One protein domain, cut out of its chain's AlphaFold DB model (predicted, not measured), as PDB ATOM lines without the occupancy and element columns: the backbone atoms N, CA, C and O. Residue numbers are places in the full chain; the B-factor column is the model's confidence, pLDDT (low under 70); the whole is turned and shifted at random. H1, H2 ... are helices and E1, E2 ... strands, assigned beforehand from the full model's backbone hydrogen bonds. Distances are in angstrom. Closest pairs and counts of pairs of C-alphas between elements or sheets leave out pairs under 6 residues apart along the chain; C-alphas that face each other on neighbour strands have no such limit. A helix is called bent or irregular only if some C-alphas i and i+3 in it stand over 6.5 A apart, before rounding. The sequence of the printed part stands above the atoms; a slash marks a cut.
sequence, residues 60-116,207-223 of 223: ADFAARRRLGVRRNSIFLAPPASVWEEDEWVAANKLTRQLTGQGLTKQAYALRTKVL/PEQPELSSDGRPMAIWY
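AT A GLANCE: This is residues 60 to 116 and 207 to 223 of the 223 residues of an uncharacterized protein of Hoyosella subflava (strain DSM 45089 / JCM 17490 / NBRC 109087 / DQS3-9A1) (UniProt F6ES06). The model shows two lobes joined by one thin run of backbone, residues 75 to 80. In the first lobe the start of H1 packs on a small two-strand sheet, E1 and E2; in the second, four helices gather, with H2 between H3 and H5, and H4 near one end of H3. The printed part has 74 residues with five named helices and two named strands, in the order H1, H2, H3, H4, H5, E1, E2, and its class is mixed, helices and strands. The whole is compact, with a radius of gyration of the C-alphas of 12.9 A, and spans 34 by 32 by 24 A.

HOW THE PARTS SIT: Begin at H1, residues 60 to 74, which is irregular: C-alphas 67 and 70 are 9.2 A apart. Compare its residues 60 to 64 with E1, residues 207 to 212, and E2, residues 218 to 222. The closest C-alphas of H1 and E1 are those of Ala 60 and Pro 207, 5.4 A apart; those of H1 and E2 are Ala 60 and Ala 220, 5.2 A apart. E1 and E2 meet only at a point, where C-alphas 212 and 218 face each other at 4.6 A. Next come H2, residues 81 to 84, and H3, residues 89 to 100. They touch, H3 with residues 92 to 96 alone, and their closest C-alphas are those of Val 83 and Ala 92, 5.0 A apart. H3 and H4, residues 106 to 109, only just touch, with 3 pairs of C-alphas within 8 A; the closest are Trp 89 and Tyr 109, 6.5 A apart, and H3 takes part with residues 89 to 92 alone. H2 and H5, residues 112 to 116, only just touch, also with 3 pairs; the closest C-alphas are Trp 84 and Arg 112, 6.1 A apart. H4 and H5 meet only through their link. H1 is apart from H2, H3, H4 and H5. In H3 and H5 every O i to N i+4 pair is within hydrogen-bond range, in H1 6 of 11 are, and H2 and H4 are too short for such a pair.

IN THESE COORDINATES: Find C-alpha 60 at (229.683, 257.100, 169.050); from there H1 runs 13.5 A to Ser 74. H2 covers 5.7 A from Ala 81 to Trp 84. Look for C-alpha 89 at (218.850, 246.781, 150.887), where H3 begins its 15.7 A. H4 measures 5.0 A and H5 6.1 A. E1 runs 11.3 A from Pro 207, and E2 runs 11.2 A to C-alpha 222 at (225.688, 265.425, 171.072).

THE WHOLE: The two C-alphas farthest apart are those of Glu 88 and Glu 208, 34.5 A. Residues 117 to 206 are not printed, and C-alphas 116 and 207 are 22.6 A apart across the cut. Of the links that are printed whole, H1 to H2 is short and the others are tight. The mean pLDDT of the printed part is 95.1, and no printed residue is under 70.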
ATOM      1  N   ALA A  60     230.798 256.220 168.693       97.94
ATOM      2  CA  ALA A  60     229.683 257.100 169.050       97.94
ATOM      3  C   ALA A  60     228.394 256.317 169.329       97.94
ATOM      4  O   ALA A  60     227.836 256.418 170.426       97.94
ATOM      5  N   ASP A  61     227.981 255.446 168.405       97.38
ATOM      6  CA  ASP A  61     226.747 254.668 168.534       97.38
ATOM      7  C   ASP A  61     226.792 253.753 169.772       97.38
ATOM      8  O   ASP A  61     225.832 253.652 170.541       97.38
ATOM      9  N   PHE A  62     227.932 253.099 170.029       97.12
ATOM     10  CA  PHE A  62     228.093 252.257 171.216       97.12
ATOM     11  C   PHE A  62     228.121 253.060 172.517       97.12
ATOM     12  O   PHE A  62     227.568 252.603 173.522       97.12
ATOM     13  N   ALA A  63     228.746 254.237 172.523       98.19
ATOM     14  CA  ALA A  63     228.735 255.135 173.672       98.19
ATOM     15  C   ALA A  63     227.308 255.606 173.990       98.19
ATOM     16  O   ALA A  63     226.877 255.508 175.143       98.19
ATOM     17  N   ALA A  64     226.539 255.994 172.972       98.00
ATOM     18  CA  ALA A  64     225.132 256.354 173.108       98.00
ATOM     19  C   ALA A  64     224.274 255.186 173.621       98.00
ATOM     20  O   ALA A  64     223.498 255.342 174.568       98.00
ATOM     21  N   ARG A  65     224.472 253.974 173.082       97.62
ATOM     22  CA  ARG A  65     223.798 252.759 173.570       97.62
ATOM     23  C   ARG A  65     224.077 252.481 175.041       97.62
ATOM     24  O   ARG A  65     223.145 252.175 175.784       97.62
ATOM     25  N   ARG A  66     225.339 252.587 175.474       97.19
ATOM     26  CA  ARG A  66     225.710 252.424 176.889       97.19
ATOM     27  C   ARG A  66     225.017 253.469 177.760       97.19
ATOM     28  O   ARG A  66     224.448 253.109 178.786       97.19
ATOM     29  N   ARG A  67     224.999 254.733 177.321       96.81
ATOM     30  CA  ARG A  67     224.376 255.848 178.049       96.81
ATOM     31  C   ARG A  67     222.860 255.698 178.218       96.81
ATOM     32  O   ARG A  67     222.329 256.130 179.241       96.81
ATOM     33  N   LEU A  68     222.176 255.096 177.242       96.00
ATOM     34  CA  LEU A  68     220.721 254.893 177.260       96.00
ATOM     35  C   LEU A  68     220.270 253.598 177.947       96.00
ATOM     36  O   LEU A  68     219.082 253.454 178.245       96.00
ATOM     37  N   GLY A  69     221.179 252.652 178.208       95.12
ATOM     38  CA  GLY A  69     220.891 251.429 178.959       95.12
ATOM     39  C   GLY A  69     219.701 250.651 178.390       95.12
ATOM     40  O   GLY A  69     219.765 250.110 177.286       95.12
ATOM     41  N   VAL A  70     218.584 250.620 179.125       91.81
ATOM     42  CA  VAL A  70     217.339 249.947 178.702       91.81
ATOM     43  C   VAL A  70     216.774 250.488 177.382       91.81
ATOM     44  O   VAL A  70     216.082 249.766 176.668       91.81
ATOM     45  N   ARG A  71     217.104 251.735 177.019       92.50
ATOM     46  CA  ARG A  71     216.714 252.378 175.755       92.50
ATOM     47  C   ARG A  71     217.770 252.285 174.658       92.50
ATOM     48  O   ARG A  71     217.579 252.872 173.608       92.50
ATOM     49  N   ARG A  72     218.827 251.479 174.817       94.00
ATOM     50  CA  ARG A  72     219.886 251.301 173.800       94.00
ATOM     51  C   ARG A  72     219.378 251.000 172.382       94.00
ATOM     52  O   ARG A  72     220.044 251.335 171.416       94.00
ATOM     53  N   ASN A  73     218.212 250.367 172.246       91.69
ATOM     54  CA  ASN A  73     217.648 250.021 170.941       91.69
ATOM     55  C   ASN A  73     217.055 251.224 170.186       91.69
ATOM     56  O   ASN A  73     216.700 251.057 169.025       91.69
ATOM     57  N   SER A  74     216.951 252.408 170.803       92.12
ATOM     58  CA  SER A  74     216.627 253.637 170.069       92.12
ATOM     59  C   SER A  74     217.791 254.113 169.201       92.12
ATOM     60  O   SER A  74     217.557 254.776 168.205       92.12
ATOM     61  N   ILE A  75     219.025 253.733 169.547       94.81
ATOM     62  CA  ILE A  75     220.216 253.996 168.738       94.81
ATOM     63  C   ILE A  75     220.369 252.855 167.740       94.81
ATOM     64  O   ILE A  75     220.686 251.716 168.125       94.81
ATOM     65  N   PHE A  76     220.177 253.134 166.455       92.25
ATOM     66  CA  PHE A  76     220.643 252.218 165.418       92.25
ATOM     67  C   PHE A  76     222.157 252.377 165.234       92.25
ATOM     68  O   PHE A  76     222.705 253.443 165.487       92.25
ATOM     69  N   LEU A  77     222.841 251.295 164.859       94.69
ATOM     70  CA  LEU A  77     224.264 251.373 164.532       94.69
ATOM     71  C   LEU A  77     224.393 251.796 163.070       94.69
ATOM     72  O   LEU A  77     223.810 251.138 162.200       94.69
ATOM     73  N   ALA A  78     225.132 252.865 162.806       95.25
ATOM     74  CA  ALA A  78     225.348 253.363 161.462       95.25
ATOM     75  C   ALA A  78     226.520 252.609 160.802       95.25
ATOM     76  O   ALA A  78     227.633 252.608 161.340       95.25
ATOM     77  N   PRO A  79     226.288 251.915 159.672       95.12
ATOM     78  CA  PRO A  79     227.331 251.168 158.982       95.12
ATOM     79  C   PRO A  79     228.373 252.092 158.319       95.12
ATOM     80  O   PRO A  79     228.133 253.296 158.191       95.12
ATOM     81  N   PRO A  80     229.513 251.531 157.868       94.69
ATOM     82  CA  PRO A  80     230.524 252.251 157.087       94.69
ATOM     83  C   PRO A  80     229.971 252.967 155.850       94.69
ATOM     84  O   PRO A  80     228.970 252.532 155.280       94.69
ATOM     85  N   ALA A  81     230.677 254.009 155.392       93.19
ATOM     86  CA  ALA A  81     230.249 254.888 154.296       93.19
ATOM     87  C   ALA A  81     229.787 254.128 153.040       93.19
ATOM     88  O   ALA A  81     228.697 254.383 152.534       93.19
ATOM     89  N   SER A  82     230.567 253.136 152.600       94.75
ATOM     90  CA  SER A  82     230.303 252.358 151.382       94.75
ATOM     91  C   SER A  82     228.989 251.575 151.414       94.75
ATOM     92  O   SER A  82     228.418 251.285 150.371       94.75
ATOM     93  N   VAL A  83     228.452 251.260 152.598       96.31
ATOM     94  CA  VAL A  83     227.136 250.609 152.715       96.31
ATOM     95  C   VAL A  83     226.013 251.532 152.256       96.31
ATOM     96  O   VAL A  83     225.019 251.055 151.712       96.31
ATOM     97  N   TRP A  84     226.157 252.838 152.469       95.44
ATOM     98  CA  TRP A  84     225.164 253.820 152.046       95.44
ATOM     99  C   TRP A  84     225.199 254.080 150.541       95.44
ATOM    100  O   TRP A  84     224.246 254.642 150.018       95.44
ATOM    101  N   GLU A  85     226.242 253.653 149.834       94.75
ATOM    102  CA  GLU A  85     226.338 253.782 148.376       94.75
ATOM    103  C   GLU A  85     225.506 252.717 147.651       94.75
ATOM    104  O   GLU A  85     225.014 252.969 146.557       94.75
ATOM    105  N   GLU A  86     225.239 251.576 148.287       97.56
ATOM    106  CA  GLU A  86     224.401 250.508 147.733       97.56
ATOM    107  C   GLU A  86     222.941 250.960 147.563       97.56
ATOM    108  O   GLU A  86     222.339 251.473 148.506       97.56
ATOM    109  N   ASP A  87     222.355 250.739 146.381       96.06
ATOM    110  CA  ASP A  87     220.979 251.160 146.051       96.06
ATOM    111  C   ASP A  87     219.897 250.183 146.531       96.06
ATOM    112  O   ASP A  87     218.740 250.564 146.735       96.06
ATOM    113  N   GLU A  88     220.275 248.935 146.808       97.38
ATOM    114  CA  GLU A  88     219.365 247.882 147.248       97.38
ATOM    115  C   GLU A  88     219.702 247.382 148.653       97.38
ATOM    116  O   GLU A  88     220.842 247.015 148.958       97.38
ATOM    117  N   TRP A  89     218.675 247.239 149.502       97.94
ATOM    118  CA  TRP A  89     218.850 246.781 150.887       97.94
ATOM    119  C   TRP A  89     219.584 245.437 150.975       97.94
ATOM    120  O   TRP A  89     220.356 245.209 151.904       97.94
ATOM    121  N   VAL A  90     219.346 244.524 150.026       98.31
ATOM    122  CA  VAL A  90     219.989 243.201 150.019       98.31
ATOM    123  C   VAL A  90     221.507 243.330 149.866       98.31
ATOM    124  O   VAL A  90     222.244 242.666 150.600       98.31
ATOM    125  N   ALA A  91     221.969 244.199 148.965       98.25
ATOM    126  CA  ALA A  91     223.389 244.453 148.740       98.25
ATOM    127  C   ALA A  91     224.008 245.199 149.931       98.25
ATOM    128  O   ALA A  91     224.972 244.704 150.521       98.25
ATOM    129  N   ALA A  92     223.359 246.272 150.401       97.75
ATOM    130  CA  ALA A  92     223.768 247.027 151.588       97.75
ATOM    131  C   ALA A  92     223.927 246.128 152.826       97.75
ATOM    132  O   ALA A  92     224.927 246.169 153.543       97.75
ATOM    133  N   ASN A  93     222.959 245.244 153.073       98.00
ATOM    134  CA  ASN A  93     222.964 244.333 154.214       98.00
ATOM    135  C   ASN A  93     224.019 243.220 154.084       98.00
ATOM    136  O   ASN A  93     224.562 242.757 155.092       98.00
ATOM    137  N   LYS A  94     224.322 242.771 152.859       98.19
ATOM    138  CA  LYS A  94     225.432 241.846 152.599       98.19
ATOM    139  C   LYS A  94     226.771 242.522 152.903       98.19
ATOM    140  O   LYS A  94     227.561 241.953 153.655       98.19
ATOM    141  N   LEU A  95     226.984 243.733 152.390       97.19
ATOM    142  CA  LEU A  95     228.204 244.507 152.619       97.19
ATOM    143  C   LEU A  95     228.381 244.862 154.103       97.19
ATOM    144  O   LEU A  95     229.459 244.672 154.659       97.19
ATOM    145  N   THR A  96     227.301 245.249 154.791       96.88
ATOM    146  CA  THR A  96     227.328 245.506 156.241       96.88
ATOM    147  C   THR A  96     227.837 244.289 157.008       96.88
ATOM    148  O   THR A  96     228.743 244.420 157.831       96.88
ATOM    149  N   ARG A  97     227.328 243.083 156.708       96.62
ATOM    150  CA  ARG A  97     227.804 241.850 157.358       96.62
ATOM    151  C   ARG A  97     229.280 241.590 157.099       96.62
ATOM    152  O   ARG A  97     229.977 241.181 158.020       96.62
ATOM    153  N   GLN A  98     229.749 241.835 155.878       96.19
ATOM    154  CA  GLN A  98     231.157 241.660 155.515       96.19
ATOM    155  C   GLN A  98     232.073 242.630 156.271       96.19
ATOM    156  O   GLN A  98     233.129 242.219 156.742       96.19
ATOM    157  N   LEU A  99     231.670 243.896 156.415       95.25
ATOM    158  CA  LEU A  99     232.502 244.942 157.021       95.25
ATOM    159  C   LEU A  99     232.422 245.000 158.550       95.25
ATOM    160  O   LEU A  99     233.306 245.578 159.184       95.25
ATOM    161  N   THR A 100     231.359 244.453 159.144       93.50
ATOM    162  CA  THR A 100     231.041 244.689 160.562       93.50
ATOM    163  C   THR A 100     230.671 243.432 161.357       93.50
ATOM    164  O   THR A 100     230.553 243.490 162.583       93.50
ATOM    165  N   GLY A 101     230.429 242.304 160.683       93.44
ATOM    166  CA  GLY A 101     229.954 241.059 161.293       93.44
ATOM    167  C   GLY A 101     228.469 241.041 161.686       93.44
ATOM    168  O   GLY A 101     227.977 240.006 162.130       93.44
ATOM    169  N   GLN A 102     227.725 242.142 161.520       93.00
ATOM    170  CA  GLN A 102     226.293 242.238 161.843       93.00
ATOM    171  C   GLN A 102     225.484 242.771 160.648       93.00
ATOM    172  O   GLN A 102     226.040 243.282 159.682       93.00
ATOM    173  N   GLY A 103     224.163 242.578 160.664       94.06
ATOM    174  CA  GLY A 103     223.281 242.974 159.561       94.06
ATOM    175  C   GLY A 103     222.708 244.385 159.702       94.06
ATOM    176  O   GLY A 103     222.548 244.895 160.808       94.06
ATOM    177  N   LEU A 104     222.314 244.963 158.569       95.44
ATOM    178  CA  LEU A 104     221.563 246.209 158.463       95.44
ATOM    179  C   LEU A 104     220.056 245.929 158.420       95.44
ATOM    180  O   LEU A 104     219.565 245.149 157.594       95.44
ATOM    181  N   THR A 105     219.293 246.583 159.292       95.25
ATOM    182  CA  THR A 105     217.829 246.468 159.290       95.25
ATOM    183  C   THR A 105     217.223 247.271 158.137       95.25
ATOM    184  O   THR A 105     217.783 248.278 157.705       95.25
ATOM    185  N   LYS A 106     216.046 246.862 157.644       95.88
ATOM    186  CA  LYS A 106     215.319 247.634 156.619       95.88
ATOM    187  C   LYS A 106     214.951 249.040 157.102       95.88
ATOM    188  O   LYS A 106     214.963 249.967 156.309       95.88
ATOM    189  N   GLN A 107     214.656 249.193 158.395       91.69
ATOM    190  CA  GLN A 107     214.333 250.486 158.998       91.69
ATOM    191  C   GLN A 107     215.529 251.444 158.972       91.69
ATOM    192  O   GLN A 107     215.362 252.592 158.586       91.69
ATOM    193  N   ALA A 108     216.730 250.977 159.332       93.69
ATOM    194  CA  ALA A 108     217.935 251.799 159.239       93.69
ATOM    195  C   ALA A 108     218.260 252.138 157.776       93.69
ATOM    196  O   ALA A 108     218.565 253.280 157.456       93.69
ATOM    197  N   TYR A 109     218.116 251.167 156.866       96.88
ATOM    198  CA  TYR A 109     218.324 251.395 155.437       96.88
ATOM    199  C   TYR A 109     217.324 252.386 154.822       96.88
ATOM    200  O   TYR A 109     217.684 253.144 153.930       96.88
ATOM    201  N   ALA A 110     216.087 252.444 155.324       95.31
ATOM    202  CA  ALA A 110     215.091 253.417 154.870       95.31
ATOM    203  C   ALA A 110     215.516 254.880 155.114       95.31
ATOM    204  O   ALA A 110     214.980 255.779 154.473       95.31
ATOM    205  N   LEU A 111     216.497 255.123 155.994       95.94
ATOM    206  CA  LEU A 111     217.082 256.447 156.221       95.94
ATOM    207  C   LEU A 111     218.162 256.821 155.195       95.94
ATOM    208  O   LEU A 111     218.616 257.961 155.220       95.94
ATOM    209  N   ARG A 112     218.564 255.914 154.286       97.12
ATOM    210  CA  ARG A 112     219.677 256.108 153.334       97.12
ATOM    211  C   ARG A 112     219.651 257.479 152.663       97.12
ATOM    212  O   ARG A 112     220.644 258.193 152.718       97.12
ATOM    213  N   THR A 113     218.519 257.871 152.076       96.75
ATOM    214  CA  THR A 113     218.399 259.155 151.367       96.75
ATOM    215  C   THR A 113     218.701 260.344 152.279       96.75
ATOM    216  O   THR A 113     219.450 261.236 151.893       96.75
ATOM    217  N   LYS A 114     218.180 260.333 153.511       97.88
ATOM    218  CA  LYS A 114     218.398 261.398 154.502       97.88
ATOM    219  C   LYS A 114     219.822 261.414 155.042       97.88
ATOM    220  O   LYS A 114     220.392 262.482 155.237       97.88
ATOM    221  N   VAL A 115     220.403 260.233 155.250       97.06
ATOM    222  CA  VAL A 115     221.799 260.074 155.664       97.06
ATOM    223  C   VAL A 115     222.742 260.661 154.612       97.06
ATOM    224  O   VAL A 115     223.618 261.454 154.958       97.06
ATOM    225  N   LEU A 116     222.547 260.311 153.338       96.75
ATOM    226  CA  LEU A 116     223.355 260.828 152.233       96.75
ATOM    227  C   LEU A 116     223.188 262.347 152.079       96.75
ATOM    228  O   LEU A 116     224.188 263.055 151.975       96.75
ATOM    229  N   PRO A 207     231.549 259.658 171.724       97.44
ATOM    230  CA  PRO A 207     232.422 259.724 172.906       97.44
ATOM    231  C   PRO A 207     232.940 261.155 173.162       97.44
ATOM    232  O   PRO A 207     232.880 262.008 172.282       97.44
ATOM    233  N   GLU A 208     233.484 261.403 174.358       94.38
ATOM    234  CA  GLU A 208     234.105 262.694 174.710       94.38
ATOM    235  C   GLU A 208     235.307 263.024 173.811       94.38
ATOM    236  O   GLU A 208     235.552 264.185 173.497       94.38
ATOM    237  N   GLN A 209     236.027 261.992 173.359       94.88
ATOM    238  CA  GLN A 209     237.076 262.084 172.347       94.88
ATOM    239  C   GLN A 209     236.592 261.390 171.067       94.88
ATOM    240  O   GLN A 209     236.673 260.161 170.986       94.88
ATOM    241  N   PRO A 210     236.035 262.143 170.101       94.69
ATOM    242  CA  PRO A 210     235.475 261.586 168.874       94.69
ATOM    243  C   PRO A 210     236.536 260.913 168.007       94.69
ATOM    244  O   PRO A 210     237.626 261.449 167.806       94.69
ATOM    245  N   GLU A 211     236.180 259.769 167.430       94.81
ATOM    246  CA  GLU A 211     236.899 259.222 166.280       94.81
ATOM    247  C   GLU A 211     236.692 260.146 165.074       94.81
ATOM    248  O   GLU A 211     235.655 260.805 164.963       94.81
ATOM    249  N   LEU A 212     237.653 260.189 164.152       93.44
ATOM    250  CA  LEU A 212     237.496 260.929 162.901       93.44
ATOM    251  C   LEU A 212     236.927 260.014 161.813       93.44
ATOM    252  O   LEU A 212     237.322 258.851 161.704       93.44
ATOM    253  N   SER A 213     236.007 260.535 161.007       91.06
ATOM    254  CA  SER A 213     235.578 259.902 159.760       91.06
ATOM    255  C   SER A 213     236.695 259.936 158.714       91.06
ATOM    256  O   SER A 213     237.704 260.627 158.874       91.06
ATOM    257  N   SER A 214     236.505 259.210 157.609       82.38
ATOM    258  CA  SER A 214     237.464 259.159 156.492       82.38
ATOM    259  C   SER A 214     237.792 260.529 155.880       82.38
ATOM    260  O   SER A 214     238.869 260.713 155.324       82.38
ATOM    261  N   ASP A 215     236.895 261.505 156.016       81.81
ATOM    262  CA  ASP A 215     237.073 262.892 155.576       81.81
ATOM    263  C   ASP A 215     237.488 263.856 156.705       81.81
ATOM    264  O   ASP A 215     237.452 265.074 156.537       81.81
ATOM    265  N   GLY A 216     237.899 263.326 157.861       86.62
ATOM    266  CA  GLY A 216     238.485 264.096 158.960       86.62
ATOM    267  C   GLY A 216     237.484 264.795 159.884       86.62
ATOM    268  O   GLY A 216     237.907 265.546 160.765       86.62
ATOM    269  N   ARG A 217     236.173 264.565 159.733       89.19
ATOM    270  CA  ARG A 217     235.151 265.129 160.632       89.19
ATOM    271  C   ARG A 217     235.030 264.301 161.922       89.19
ATOM    272  O   ARG A 217     235.124 263.078 161.880       89.19
ATOM    273  N   PRO A 218     234.794 264.928 163.085       92.88
ATOM    274  CA  PRO A 218     234.572 264.189 164.324       92.88
ATOM    275  C   PRO A 218     233.223 263.457 164.299       92.88
ATOM    276  O   PRO A 218     232.178 264.079 164.114       92.88
ATOM    277  N   MET A 219     233.243 262.151 164.547       96.12
ATOM    278  CA  MET A 219     232.057 261.310 164.706       96.12
ATOM    279  C   MET A 219     231.634 261.289 166.174       96.12
ATOM    280  O   MET A 219     232.213 260.573 166.994       96.12
ATOM    281  N   ALA A 220     230.622 262.084 166.509       97.62
ATOM    282  CA  ALA A 220     230.085 262.165 167.860       97.62
ATOM    283  C   ALA A 220     228.586 262.447 167.861       97.62
ATOM    284  O   ALA A 220     228.098 263.200 167.024       97.62
ATOM    285  N   ILE A 221     227.896 261.902 168.862       98.50
ATOM    286  CA  ILE A 221     226.492 262.211 169.147       98.50
ATOM    287  C   ILE A 221     226.437 263.199 170.310       98.50
ATOM    288  O   ILE A 221     226.974 262.921 171.385       98.50
ATOM    289  N   TRP A 222     225.776 264.334 170.104       98.50
ATOM    290  CA  TRP A 222     225.688 265.425 171.072       98.50
ATOM    291  C   TRP A 222     224.349 265.443 171.815       98.50
ATOM    292  O   TRP A 222     223.315 265.077 171.253       98.50
ATOM    293  N   TYR A 223     224.365 265.898 173.073       97.62
ATOM    294  CA  TYR A 223     223.171 266.218 173.865       97.62
ATOM    295  C   TYR A 223     223.430 267.243 174.986       97.62
ATOM    296  O   TYR A 223     224.570 267.382 175.487       97.62
TER     297      TYR A 223